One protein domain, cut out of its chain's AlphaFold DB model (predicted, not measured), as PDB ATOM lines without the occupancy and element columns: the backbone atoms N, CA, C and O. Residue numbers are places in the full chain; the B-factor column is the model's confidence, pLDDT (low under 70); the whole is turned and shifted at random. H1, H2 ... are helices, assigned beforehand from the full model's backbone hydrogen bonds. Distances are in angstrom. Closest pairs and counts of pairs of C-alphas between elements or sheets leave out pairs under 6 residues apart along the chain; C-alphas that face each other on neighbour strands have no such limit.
ATOM      1  N   MET A  74     -27.365  21.640 108.786       91.12
ATOM      2  CA  MET A  74     -27.674  20.962 107.521       91.12
ATOM      3  C   MET A  74     -28.493  21.849 106.584       91.12
ATOM      4  O   MET A  74     -28.222  21.899 105.385       91.12
ATOM      5  N   GLN A  75     -29.435  22.613 107.137       93.56
ATOM      6  CA  GLN A  75     -30.267  23.576 106.417       93.56
ATOM      7  C   GLN A  75     -29.451  24.774 105.903       93.56
ATOM      8  O   GLN A  75     -29.948  25.548 105.093       93.56
ATOM      9  N   VAL A  76     -28.190  24.908 106.322       94.88
ATOM     10  CA  VAL A  76     -27.225  25.861 105.762       94.88
ATOM     11  C   VAL A  76     -26.303  25.188 104.748       94.88
ATOM     12  O   VAL A  76     -26.079  25.725 103.661       94.88
ATOM     13  N   MET A  77     -25.759  24.018 105.098       95.44
ATOM     14  CA  MET A  77     -24.778  23.307 104.281       95.44
ATOM     15  C   MET A  77     -25.385  22.819 102.968       95.44
ATOM     16  O   MET A  77     -24.841  23.115 101.907       95.44
ATOM     17  N   VAL A  78     -26.515  22.107 103.032       96.31
ATOM     18  CA  VAL A  78     -27.117  21.470 101.857       96.31
ATOM     19  C   VAL A  78     -27.522  22.513 100.812       96.31
ATOM     20  O   VAL A  78     -27.061  22.381  99.680       96.31
ATOM     21  N   PRO A  79     -28.266  23.593 101.137       96.69
ATOM     22  CA  PRO A  79     -28.601  24.603 100.133       96.69
ATOM     23  C   PRO A  79     -27.372  25.285  99.528       96.69
ATOM     24  O   PRO A  79     -27.328  25.486  98.324       96.69
ATOM     25  N   MET A  80     -26.334  25.573 100.324       97.00
ATOM     26  CA  MET A  80     -25.095  26.155  99.791       97.00
ATOM     27  C   MET A  80     -24.420  25.246  98.764       97.00
ATOM     28  O   MET A  80     -23.943  25.721  97.737       97.00
ATOM     29  N   MET A  81     -24.389  23.942  99.024       97.75
ATOM     30  CA  MET A  81     -23.832  22.967  98.093       97.75
ATOM     31  C   MET A  81     -24.708  22.800  96.846       97.75
ATOM     32  O   MET A  81     -24.174  22.656  95.748       97.75
ATOM     33  N   VAL A  82     -26.037  22.853  97.004       97.06
ATOM     34  CA  VAL A  82     -26.990  22.801  95.887       97.06
ATOM     35  C   VAL A  82     -26.791  24.009  94.975       97.06
ATOM     36  O   VAL A  82     -26.686  23.810  93.769       97.06
ATOM     37  N   ASP A  83     -26.642  25.219  95.532       96.06
ATOM     38  CA  ASP A  83     -26.343  26.439  94.766       96.06
ATOM     39  C   ASP A  83     -25.097  26.234  93.884       96.06
ATOM     40  O   ASP A  83     -25.127  26.484  92.680       96.06
ATOM     41  N   VAL A  84     -24.015  25.696  94.466       96.31
ATOM     42  CA  VAL A  84     -22.746  25.445  93.757       96.31
ATOM     43  C   VAL A  84     -22.916  24.461  92.599       96.31
ATOM     44  O   VAL A  84     -22.314  24.658  91.545       96.31
ATOM     45  N   LEU A  85     -23.699  23.391  92.772       96.06
ATOM     46  CA  LEU A  85     -23.928  22.422  91.695       96.06
ATOM     47  C   LEU A  85     -24.914  22.943  90.639       96.06
ATOM     48  O   LEU A  85     -24.736  22.660  89.456       96.06
ATOM     49  N   ALA A  86     -25.916  23.728  91.037       94.44
ATOM     50  CA  ALA A  86     -26.898  24.312  90.127       94.44
ATOM     51  C   ALA A  86     -26.268  25.341  89.167       94.44
ATOM     52  O   ALA A  86     -26.648  25.405  87.995       94.44
ATOM     53  N   GLU A  87     -25.256  26.087  89.628       94.56
ATOM     54  CA  GLU A  87     -24.454  27.016  88.812       94.56
ATOM     55  C   GLU A  87     -23.702  26.329  87.655       94.56
ATOM     56  O   GLU A  87     -23.280  26.993  86.710       94.56
ATOM     57  N   LEU A  88     -23.551  24.999  87.685       92.69
ATOM     58  CA  LEU A  88     -22.910  24.241  86.605       92.69
ATOM     59  C   LEU A  88     -23.832  24.006  85.399       92.69
ATOM     60  O   LEU A  88     -23.360  23.560  84.356       92.69
ATOM     61  N   HIS A  89     -25.134  24.289  85.533       91.00
ATOM     62  CA  HIS A  89     -26.135  24.156  84.469       91.00
ATOM     63  C   HIS A  89     -26.150  22.776  83.778       91.00
ATOM     64  O   HIS A  89     -26.348  22.672  82.569       91.00
ATOM     65  N   THR A  90     -25.980  21.697  84.549       88.88
ATOM     66  CA  THR A  90     -25.928  20.307  84.050       88.88
ATOM     67  C   THR A  90     -27.280  19.738  83.605       88.88
ATOM     68  O   THR A  90     -27.324  18.656  83.024       88.88
ATOM     69  N   GLY A  91     -28.383  20.450  83.862       89.81
ATOM     70  CA  GLY A  91     -29.748  20.010  83.550       89.81
ATOM     71  C   GLY A  91     -30.381  19.087  84.601       89.81
ATOM     72  O   GLY A  91     -31.508  18.638  84.404       89.81
ATOM     73  N   GLU A  92     -29.685  18.814  85.708       93.94
ATOM     74  CA  GLU A  92     -30.224  18.096  86.871       93.94
ATOM     75  C   GLU A  92     -31.252  18.959  87.625       93.94
ATOM     76  O   GLU A  92     -31.114  20.182  87.708       93.94
ATOM     77  N   SER A  93     -32.284  18.329  88.193       95.00
ATOM     78  CA  SER A  93     -33.251  19.025  89.047       95.00
ATOM     79  C   SER A  93     -32.662  19.329  90.429       95.00
ATOM     80  O   SER A  93     -31.765  18.632  90.909       95.00
ATOM     81  N   GLU A  94     -33.206  20.339  91.116       93.12
ATOM     82  CA  GLU A  94     -32.787  20.672  92.487       93.12
ATOM     83  C   GLU A  94     -32.918  19.467  93.436       93.12
ATOM     84  O   GLU A  94     -32.043  19.228  94.264       93.12
ATOM     85  N   GLU A  95     -33.975  18.666  93.279       94.75
ATOM     86  CA  GLU A  95     -34.215  17.457  94.073       94.75
ATOM     87  C   GLU A  95     -33.126  16.393  93.855       94.75
ATOM     88  O   GLU A  95     -32.654  15.782  94.814       94.75
ATOM     89  N   GLN A  96     -32.665  16.216  92.612       94.50
ATOM     90  CA  GLN A  96     -31.569  15.296  92.293       94.50
ATOM     91  C   GLN A  96     -30.251  15.757  92.922       94.50
ATOM     92  O   GLN A  96     -29.557  14.959  93.555       94.50
ATOM     93  N   LEU A  97     -29.926  17.047  92.792       95.88
ATOM     94  CA  LEU A  97     -28.718  17.627  93.385       95.88
ATOM     95  C   LEU A  97     -28.743  17.518  94.912       95.88
ATOM     96  O   LEU A  97     -27.762  17.090  95.524       95.88
ATOM     97  N   ARG A  98     -29.886  17.847  95.522       95.81
ATOM     98  CA  ARG A  98     -30.115  17.730  96.962       95.81
ATOM     99  C   ARG A  98     -29.916  16.298  97.445       95.81
ATOM    100  O   ARG A  98     -29.191  16.110  98.414       95.81
ATOM    101  N   GLY A  99     -30.478  15.304  96.755       94.25
ATOM    102  CA  GLY A  99     -30.324  13.895  97.127       94.25
ATOM    103  C   GLY A  99     -28.863  13.427  97.134       94.25
ATOM    104  O   GLY A  99     -28.437  12.757  98.073       94.25
ATOM    105  N   VAL A 100     -28.069  13.830  96.132       94.19
ATOM    106  CA  VAL A 100     -26.625  13.526  96.081       94.19
ATOM    107  C   VAL A 100     -25.880  14.181  97.245       94.19
ATOM    108  O   VAL A 100     -25.032  13.546  97.874       94.19
ATOM    109  N   ILE A 101     -26.195  15.444  97.536       95.94
ATOM    110  CA  ILE A 101     -25.545  16.205  98.604       95.94
ATOM    111  C   ILE A 101     -25.884  15.642  99.977       95.94
ATOM    112  O   ILE A 101     -24.984  15.396 100.779       95.94
ATOM    113  N   GLU A 102     -27.167  15.422 100.248       93.56
ATOM    114  CA  GLU A 102     -27.627  14.889 101.524       93.56
ATOM    115  C   GLU A 102     -26.982  13.532 101.813       93.56
ATOM    116  O   GLU A 102     -26.512  13.341 102.933       93.56
ATOM    117  N   ASP A 103     -26.845  12.642 100.821       91.25
ATOM    118  CA  ASP A 103     -26.173  11.345 100.996       91.25
ATOM    119  C   ASP A 103     -24.740  11.489 101.532       91.25
ATOM    120  O   ASP A 103     -24.392  10.901 102.565       91.25
ATOM    121  N   PHE A 104     -23.890  12.290 100.875       93.06
ATOM    122  CA  PHE A 104     -22.499  12.403 101.315       93.06
ATOM    123  C   PHE A 104     -22.344  13.266 102.565       93.06
ATOM    124  O   PHE A 104     -21.471  12.963 103.380       93.06
ATOM    125  N   VAL A 105     -23.160  14.313 102.744       91.56
ATOM    126  CA  VAL A 105     -23.132  15.152 103.953       91.56
ATOM    127  C   VAL A 105     -23.426  14.274 105.154       91.56
ATOM    128  O   VAL A 105     -22.615  14.213 106.079       91.56
ATOM    129  N   TRP A 106     -24.507  13.501 105.078       84.06
ATOM    130  CA  TRP A 106     -24.857  12.540 106.102       84.06
ATOM    131  C   TRP A 106     -23.766  11.498 106.302       84.06
ATOM    132  O   TRP A 106     -23.344  11.255 107.429       84.06
ATOM    133  N   ARG A 107     -23.263  10.864 105.236       85.06
ATOM    134  CA  ARG A 107     -22.189   9.858 105.322       85.06
ATOM    135  C   ARG A 107     -20.918  10.399 105.975       85.06
ATOM    136  O   ARG A 107     -20.230   9.635 106.647       85.06
ATOM    137  N   LEU A 108     -20.630  11.688 105.846       88.06
ATOM    138  CA  LEU A 108     -19.437  12.327 106.401       88.06
ATOM    139  C   LEU A 108     -19.667  13.010 107.761       88.06
ATOM    140  O   LEU A 108     -18.686  13.421 108.378       88.06
ATOM    141  N   THR A 109     -20.902  13.079 108.275       83.31
ATOM    142  CA  THR A 109     -21.197  13.575 109.633       83.31
ATOM    143  C   THR A 109     -20.345  12.857 110.682       83.31
ATOM    144  O   THR A 109     -20.257  11.624 110.682       83.31
ATOM    145  N   GLY A 110     -19.707  13.633 111.563       77.62
ATOM    146  CA  GLY A 110     -18.724  13.177 112.556       77.62
ATOM    147  C   GLY A 110     -17.260  13.387 112.138       77.62
ATOM    148  O   GLY A 110     -16.374  13.334 112.992       77.62
ATOM    149  N   LYS A 111     -16.993  13.656 110.850       83.94
ATOM    150  CA  LYS A 111     -15.692  14.143 110.364       83.94
ATOM    151  C   LYS A 111     -15.638  15.670 110.338       83.94
ATOM    152  O   LYS A 111     -16.663  16.345 110.322       83.94
ATOM    153  N   GLU A 112     -14.418  16.195 110.278       86.06
ATOM    154  CA  GLU A 112     -14.141  17.621 110.102       86.06
ATOM    155  C   GLU A 112     -14.812  18.163 108.832       86.06
ATOM    156  O   GLU A 112     -14.786  17.507 107.790       86.06
ATOM    157  N   THR A 113     -15.337  19.391 108.904       88.75
ATOM    158  CA  THR A 113     -16.139  20.029 107.833       88.75
ATOM    159  C   THR A 113     -15.451  20.014 106.456       88.75
ATOM    160  O   THR A 113     -16.103  20.035 105.410       88.75
ATOM    161  N   ILE A 114     -14.116  19.981 106.429       89.56
ATOM    162  CA  ILE A 114     -13.333  19.967 105.192       89.56
ATOM    163  C   ILE A 114     -13.625  18.738 104.318       89.56
ATOM    164  O   ILE A 114     -13.619  18.861 103.096       89.56
ATOM    165  N   TYR A 115     -13.953  17.581 104.902       90.75
ATOM    166  CA  TYR A 115     -14.236  16.368 104.128       90.75
ATOM    167  C   TYR A 115     -15.530  16.492 103.318       90.75
ATOM    168  O   TYR A 115     -15.587  16.012 102.186       90.75
ATOM    169  N   GLN A 116     -16.550  17.168 103.854       94.06
ATOM    170  CA  GLN A 116     -17.778  17.483 103.123       94.06
ATOM    171  C   GLN A 116     -17.476  18.433 101.953       94.06
ATOM    172  O   GLN A 116     -18.007  18.259 100.859       94.06
ATOM    173  N   MET A 117     -16.569  19.395 102.149       95.88
ATOM    174  CA  MET A 117     -16.151  20.324 101.090       95.88
ATOM    175  C   MET A 117     -15.304  19.646 100.007       95.88
ATOM    176  O   MET A 117     -15.428  19.974  98.829       95.88
ATOM    177  N   MET A 118     -14.470  18.670 100.378       94.75
ATOM    178  CA  MET A 118     -13.740  17.831  99.423       94.75
ATOM    179  C   MET A 118     -14.702  16.985  98.582       94.75
ATOM    180  O   MET A 118     -14.543  16.921  97.366       94.75
ATOM    181  N   ALA A 119     -15.731  16.400  99.207       96.69
ATOM    182  CA  ALA A 119     -16.761  15.650  98.494       96.69
ATOM    183  C   ALA A 119     -17.541  16.536  97.508       96.69
ATOM    184  O   ALA A 119     -17.743  16.133  96.365       96.69
ATOM    185  N   LEU A 120     -17.889  17.769  97.897       97.69
ATOM    186  CA  LEU A 120     -18.472  18.753  96.978       97.69
ATOM    187  C   LEU A 120     -17.539  19.047  95.794       97.69
ATOM    188  O   LEU A 120     -17.977  19.046  94.647       97.69
ATOM    189  N   ALA A 121     -16.247  19.272  96.051       97.12
ATOM    190  CA  ALA A 121     -15.274  19.505  94.987       97.12
ATOM    191  C   ALA A 121     -15.190  18.314  94.013       97.12
ATOM    192  O   ALA A 121     -15.071  18.515  92.803       97.12
ATOM    193  N   ASP A 122     -15.303  17.081  94.510       97.19
ATOM    194  CA  ASP A 122     -15.364  15.879  93.674       97.19
ATOM    195  C   ASP A 122     -16.649  15.798  92.840       97.19
ATOM    196  O   ASP A 122     -16.592  15.381  91.682       97.19
ATOM    197  N   GLU A 123     -17.796  16.217  93.383       97.19
ATOM    198  CA  GLU A 123     -19.057  16.314  92.633       97.19
ATOM    199  C   GLU A 123     -18.982  17.345  91.499       97.19
ATOM    200  O   GLU A 123     -19.496  17.095  90.404       97.19
ATOM    201  N   VAL A 124     -18.310  18.477  91.733       97.06
ATOM    202  CA  VAL A 124     -18.061  19.504  90.709       97.06
ATOM    203  C   VAL A 124     -17.139  18.959  89.611       97.06
ATOM    204  O   VAL A 124     -17.449  19.098  88.425       97.06
ATOM    205  N   ARG A 125     -16.052  18.259  89.979       96.50
ATOM    206  CA  ARG A 125     -15.153  17.599  89.009       96.50
ATOM    207  C   ARG A 125     -15.882  16.564  88.164       96.50
ATOM    208  O   ARG A 125     -15.687  16.518  86.952       96.50
ATOM    209  N   ARG A 126     -16.727  15.735  88.786       95.50
ATOM    210  CA  ARG A 126     -17.504  14.700  88.083       95.50
ATOM    211  C   ARG A 126     -18.469  15.278  87.051       95.50
ATOM    212  O   ARG A 126     -18.747  14.615  86.059       95.50
ATOM    213  N   ARG A 127     -18.909  16.522  87.243       95.88
ATOM    214  CA  ARG A 127     -19.741  17.281  86.297       95.88
ATOM    215  C   ARG A 127     -18.935  18.048  85.240       95.88
ATOM    216  O   ARG A 127     -19.507  18.807  84.470       95.88
ATOM    217  N   GLY A 128     -17.618  17.838  85.172       93.75
ATOM    218  CA  GLY A 128     -16.742  18.413  84.149       93.75
ATOM    219  C   GLY A 128     -16.272  19.843  84.429       93.75
ATOM    220  O   GLY A 128     -15.627  20.443  83.572       93.75
ATOM    221  N   ALA A 129     -16.556  20.389  85.613       95.31
ATOM    222  CA  ALA A 129     -16.131  21.726  86.012       95.31
ATOM    223  C   ALA A 129     -14.880  21.694  86.907       95.31
ATOM    224  O   ALA A 129     -14.553  20.688  87.540       95.31
ATOM    225  N   THR A 130     -14.163  22.819  86.972       95.81
ATOM    226  CA  THR A 130     -13.023  22.974  87.887       95.81
ATOM    227  C   THR A 130     -13.541  23.436  89.253       95.81
ATOM    228  O   THR A 130     -14.117  24.522  89.324       95.81
ATOM    229  N   PRO A 131     -13.368  22.655  90.334       96.69
ATOM    230  CA  PRO A 131     -13.833  23.058  91.656       96.69
ATOM    231  C   PRO A 131     -12.982  24.186  92.230       96.69
ATOM    232  O   PRO A 131     -11.794  24.311  91.921       96.69
ATOM    233  N   LEU A 132     -13.578  24.952  93.140       95.94
ATOM    234  CA  LEU A 132     -12.808  25.800  94.042       95.94
ATOM    235  C   LEU A 132     -12.049  24.933  95.054       95.94
ATOM    236  O   LEU A 132     -12.364  23.759  95.268       95.94
ATOM    237  N   ASP A 133     -11.060  25.538  95.707       95.19
ATOM    238  CA  ASP A 133     -10.397  24.914  96.845       95.19
ATOM    239  C   ASP A 133     -11.434  24.589  97.950       95.19
ATOM    240  O   ASP A 133     -12.242  25.464  98.296       95.19
ATOM    241  N   PRO A 134     -11.441  23.369  98.527       94.69
ATOM    242  CA  PRO A 134     -12.328  22.997  99.631       94.69
ATOM    243  C   PRO A 134     -12.351  23.987 100.807       94.69
ATOM    244  O   PRO A 134     -13.399  24.169 101.432       94.69
ATOM    245  N   LEU A 135     -11.244  24.681 101.090       91.94
ATOM    246  CA  LEU A 135     -11.179  25.720 102.122       91.94
ATOM    247  C   LEU A 135     -12.055  26.937 101.787       91.94
ATOM    248  O   LEU A 135     -12.624  27.558 102.687       91.94
ATOM    249  N   VAL A 136     -12.226  27.259 100.503       95.00
ATOM    250  CA  VAL A 136     -13.120  28.339 100.060       95.00
ATOM    251  C   VAL A 136     -14.577  27.956 100.305       95.00
ATOM    252  O   VAL A 136     -15.341  28.772 100.822       95.00
ATOM    253  N   TYR A 137     -14.967  26.714  99.998       95.69
ATOM    254  CA  TYR A 137     -16.311  26.222 100.315       95.69
ATOM    255  C   TYR A 137     -16.554  26.178 101.829       95.69
ATOM    256  O   TYR A 137     -17.608  26.624 102.287       95.69
ATOM    257  N   LYS A 138     -15.556  25.743 102.614       93.44
ATOM    258  CA  LYS A 138     -15.610  25.760 104.084       93.44
ATOM    259  C   LYS A 138     -15.872  27.172 104.607       93.44
ATOM    260  O   LYS A 138     -16.773  27.357 105.417       93.44
ATOM    261  N   ARG A 139     -15.145  28.175 104.107       93.19
ATOM    262  CA  ARG A 139     -15.341  29.578 104.500       93.19
ATOM    263  C   ARG A 139     -16.747  30.081 104.165       93.19
ATOM    264  O   ARG A 139     -17.404  30.636 105.037       93.19
ATOM    265  N   ARG A 140     -17.247  29.815 102.951       95.19
ATOM    266  CA  ARG A 140     -18.625  30.173 102.553       95.19
ATOM    267  C   ARG A 140     -19.673  29.542 103.471       95.19
ATOM    268  O   ARG A 140     -20.638  30.204 103.842       95.19
ATOM    269  N   TYR A 141     -19.491  28.270 103.827       95.12
ATOM    270  CA  TYR A 141     -20.362  27.579 104.775       95.12
ATOM    271  C   TYR A 141     -20.334  28.246 106.152       95.12
ATOM    272  O   TYR A 141     -21.393  28.563 106.687       95.12
ATOM    273  N   LEU A 142     -19.138  28.482 106.703       92.81
ATOM    274  CA  LEU A 142     -18.974  29.099 108.016       92.81
ATOM    275  C   LEU A 142     -19.603  30.496 108.062       92.81
ATOM    276  O   LEU A 142     -20.327  30.784 109.007       92.81
ATOM    277  N   ASP A 143     -19.431  31.323 107.026       93.69
ATOM    278  CA  ASP A 143     -20.050  32.656 106.942       93.69
ATOM    279  C   ASP A 143     -21.594  32.580 106.991       93.69
ATOM    280  O   ASP A 143     -22.251  33.321 107.736       93.69
ATOM    281  N   ARG A 144     -22.196  31.639 106.242       95.56
ATOM    282  CA  ARG A 144     -23.653  31.409 106.276       95.56
ATOM    283  C   ARG A 144     -24.104  30.857 107.637       95.56
ATOM    284  O   ARG A 144     -25.107  31.320 108.178       95.56
ATOM    285  N   LEU A 145     -23.359  29.915 108.218       94.69
ATOM    286  CA  LEU A 145     -23.679  29.314 109.517       94.69
ATOM    287  C   LEU A 145     -23.600  30.349 110.642       94.69
ATOM    288  O   LEU A 145     -24.504  30.415 111.472       94.69
ATOM    289  N   HIS A 146     -22.565  31.193 110.639       93.00
ATOM    290  CA  HIS A 146     -22.391  32.271 111.610       93.00
ATOM    291  C   HIS A 146     -23.584  33.218 111.633       93.00
ATOM    292  O   HIS A 146     -23.989  33.646 112.709       93.00
ATOM    293  N   THR A 147     -24.192  33.489 110.477       93.69
ATOM    294  CA  THR A 147     -25.404  34.314 110.391       93.69
ATOM    295  C   THR A 147     -26.585  33.657 111.112       93.69
ATOM    296  O   THR A 147     -27.300  34.328 111.852       93.69
ATOM    297  N   VAL A 148     -26.763  32.339 110.958       93.06
ATOM    298  CA  VAL A 148     -27.844  31.581 111.615       93.06
ATOM    299  C   VAL A 148     -27.653  31.516 113.131       93.06
ATOM    300  O   VAL A 148     -28.613  31.674 113.885       93.06
ATOM    301  N   ILE A 149     -26.419  31.317 113.597       95.19
ATOM    302  CA  ILE A 149     -26.135  31.165 115.032       95.19
ATOM    303  C   ILE A 149     -25.870  32.500 115.746       95.19
ATOM    304  O   ILE A 149     -25.809  32.523 116.974       95.19
ATOM    305  N   ALA A 150     -25.738  33.617 115.018       94.94
ATOM    306  CA  ALA A 150     -25.359  34.921 115.571       94.94
ATOM    307  C   ALA A 150     -26.251  35.358 116.738       94.94
ATOM    308  O   ALA A 150     -25.737  35.770 117.776       94.94
ATOM    309  N   CYS A 151     -27.574  35.226 116.594       95.25
ATOM    310  CA  CYS A 151     -28.524  35.579 117.650       95.25
ATOM    311  C   CYS A 151     -28.307  34.724 118.911       95.25
ATOM    312  O   CYS A 151     -28.245  35.252 120.016       95.25
ATOM    313  N   ARG A 152     -28.069  33.414 118.747       96.44
ATOM    314  CA  ARG A 152     -27.822  32.473 119.858       96.44
ATOM    315  C   ARG A 152     -26.547  32.835 120.620       96.44
ATOM    316  O   ARG A 152     -26.542  32.891 121.847       96.44
ATOM    317  N   LEU A 153     -25.476  33.149 119.887       96.38
ATOM    318  CA  LEU A 153     -24.211  33.598 120.472       96.38
ATOM    319  C   LEU A 153     -24.350  34.954 121.174       96.38
ATOM    320  O   LEU A 153     -23.749  35.156 122.225       96.38
ATOM    321  N   GLN A 154     -25.133  35.882 120.619       96.56
ATOM    322  CA  GLN A 154     -25.406  37.176 121.252       96.56
ATOM    323  C   GLN A 154     -26.199  37.018 122.552       96.56
ATOM    324  O   GLN A 154     -25.823  37.629 123.551       96.56
ATOM    325  N   GLU A 155     -27.226  36.166 122.569       96.62
ATOM    326  CA  GLU A 155     -27.988  35.865 123.785       96.62
ATOM    327  C   GLU A 155     -27.090  35.288 124.889       96.62
ATOM    328  O   GLU A 155     -27.190  35.711 126.043       96.62
ATOM    329  N   LEU A 156     -26.192  34.358 124.544       96.88
ATOM    330  CA  LEU A 156     -25.240  33.758 125.484       96.88
ATOM    331  C   LEU A 156     -24.205  34.776 125.984       96.88
ATOM    332  O   LEU A 156     -24.033  34.937 127.189       96.88
ATOM    333  N   ARG A 157     -23.551  35.514 125.073       96.62
ATOM    334  CA  ARG A 157     -22.560  36.552 125.422       96.62
ATOM    335  C   ARG A 157     -23.171  37.659 126.283       96.62
ATOM    336  O   ARG A 157     -22.499  38.197 127.156       96.62
ATOM    337  N   GLY A 158     -24.431  38.005 126.023       95.69
ATOM    338  CA  GLY A 158     -25.175  39.018 126.763       95.69
ATOM    339  C   GLY A 158     -25.790  38.528 128.075       95.69
ATOM    340  O   GLY A 158     -26.390  39.339 128.775       95.69
ATOM    341  N   GLY A 159     -25.697  37.231 128.402       94.31
ATOM    342  CA  GLY A 159     -26.348  36.647 129.582       94.31
ATOM    343  C   GLY A 159     -27.880  36.724 129.544       94.31
ATOM    344  O   GLY A 159     -28.530  36.730 130.586       94.31
TER     345      GLY A 159
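What this domain is: This is residues 74 to 159 of the 483 residues of the protein "Haloacid dehalogenase domain protein hydrolase (Modular protein)" of Candidatus Sulfopaludibacter sp. SbA3 (UniProt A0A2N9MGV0). Three helices, H1, H2 and H3, and the first part of H4 form a small body, H2 crossing H1, and residues 149 to 159 stick out as an arm. The printed part, all helix, has 86 residues with four named helices, H1 to H4. It is only just compact, close to loose: radius of gyration of the C-alphas 14.2 A, spans 49 by 23 by 21 A.

How they stand to each other: Start at H1, residues 74 to 86: it touches H2, residues 94 to 108, at a steep tilt of 53 degrees, closest C-alphas Val 82 and Leu 97, 6.0 A. H1, H3, residues 113 to 126, and H4, residues 134 to 157, form a bundle, helices side by side. Met 77 and Tyr 141 are the closest C-alphas of H1 and H4, 6.2 A. H2 and H4 are apart. Every O i to N i+4 pair is within hydrogen-bond range in H2 and H3, 8 of 9 in H1, 18 of 20 in H4.

Where its parts are: Find C-alpha 74 at (-27.674, 20.962, 107.521), where H1 begins. H4, 30.9 A, ends at C-alpha 157, (-22.560, 36.552, 125.422), with a kink of 57 degrees near residue 149.

The domain as a whole: The printed part has no cut; no printed residue is under 70.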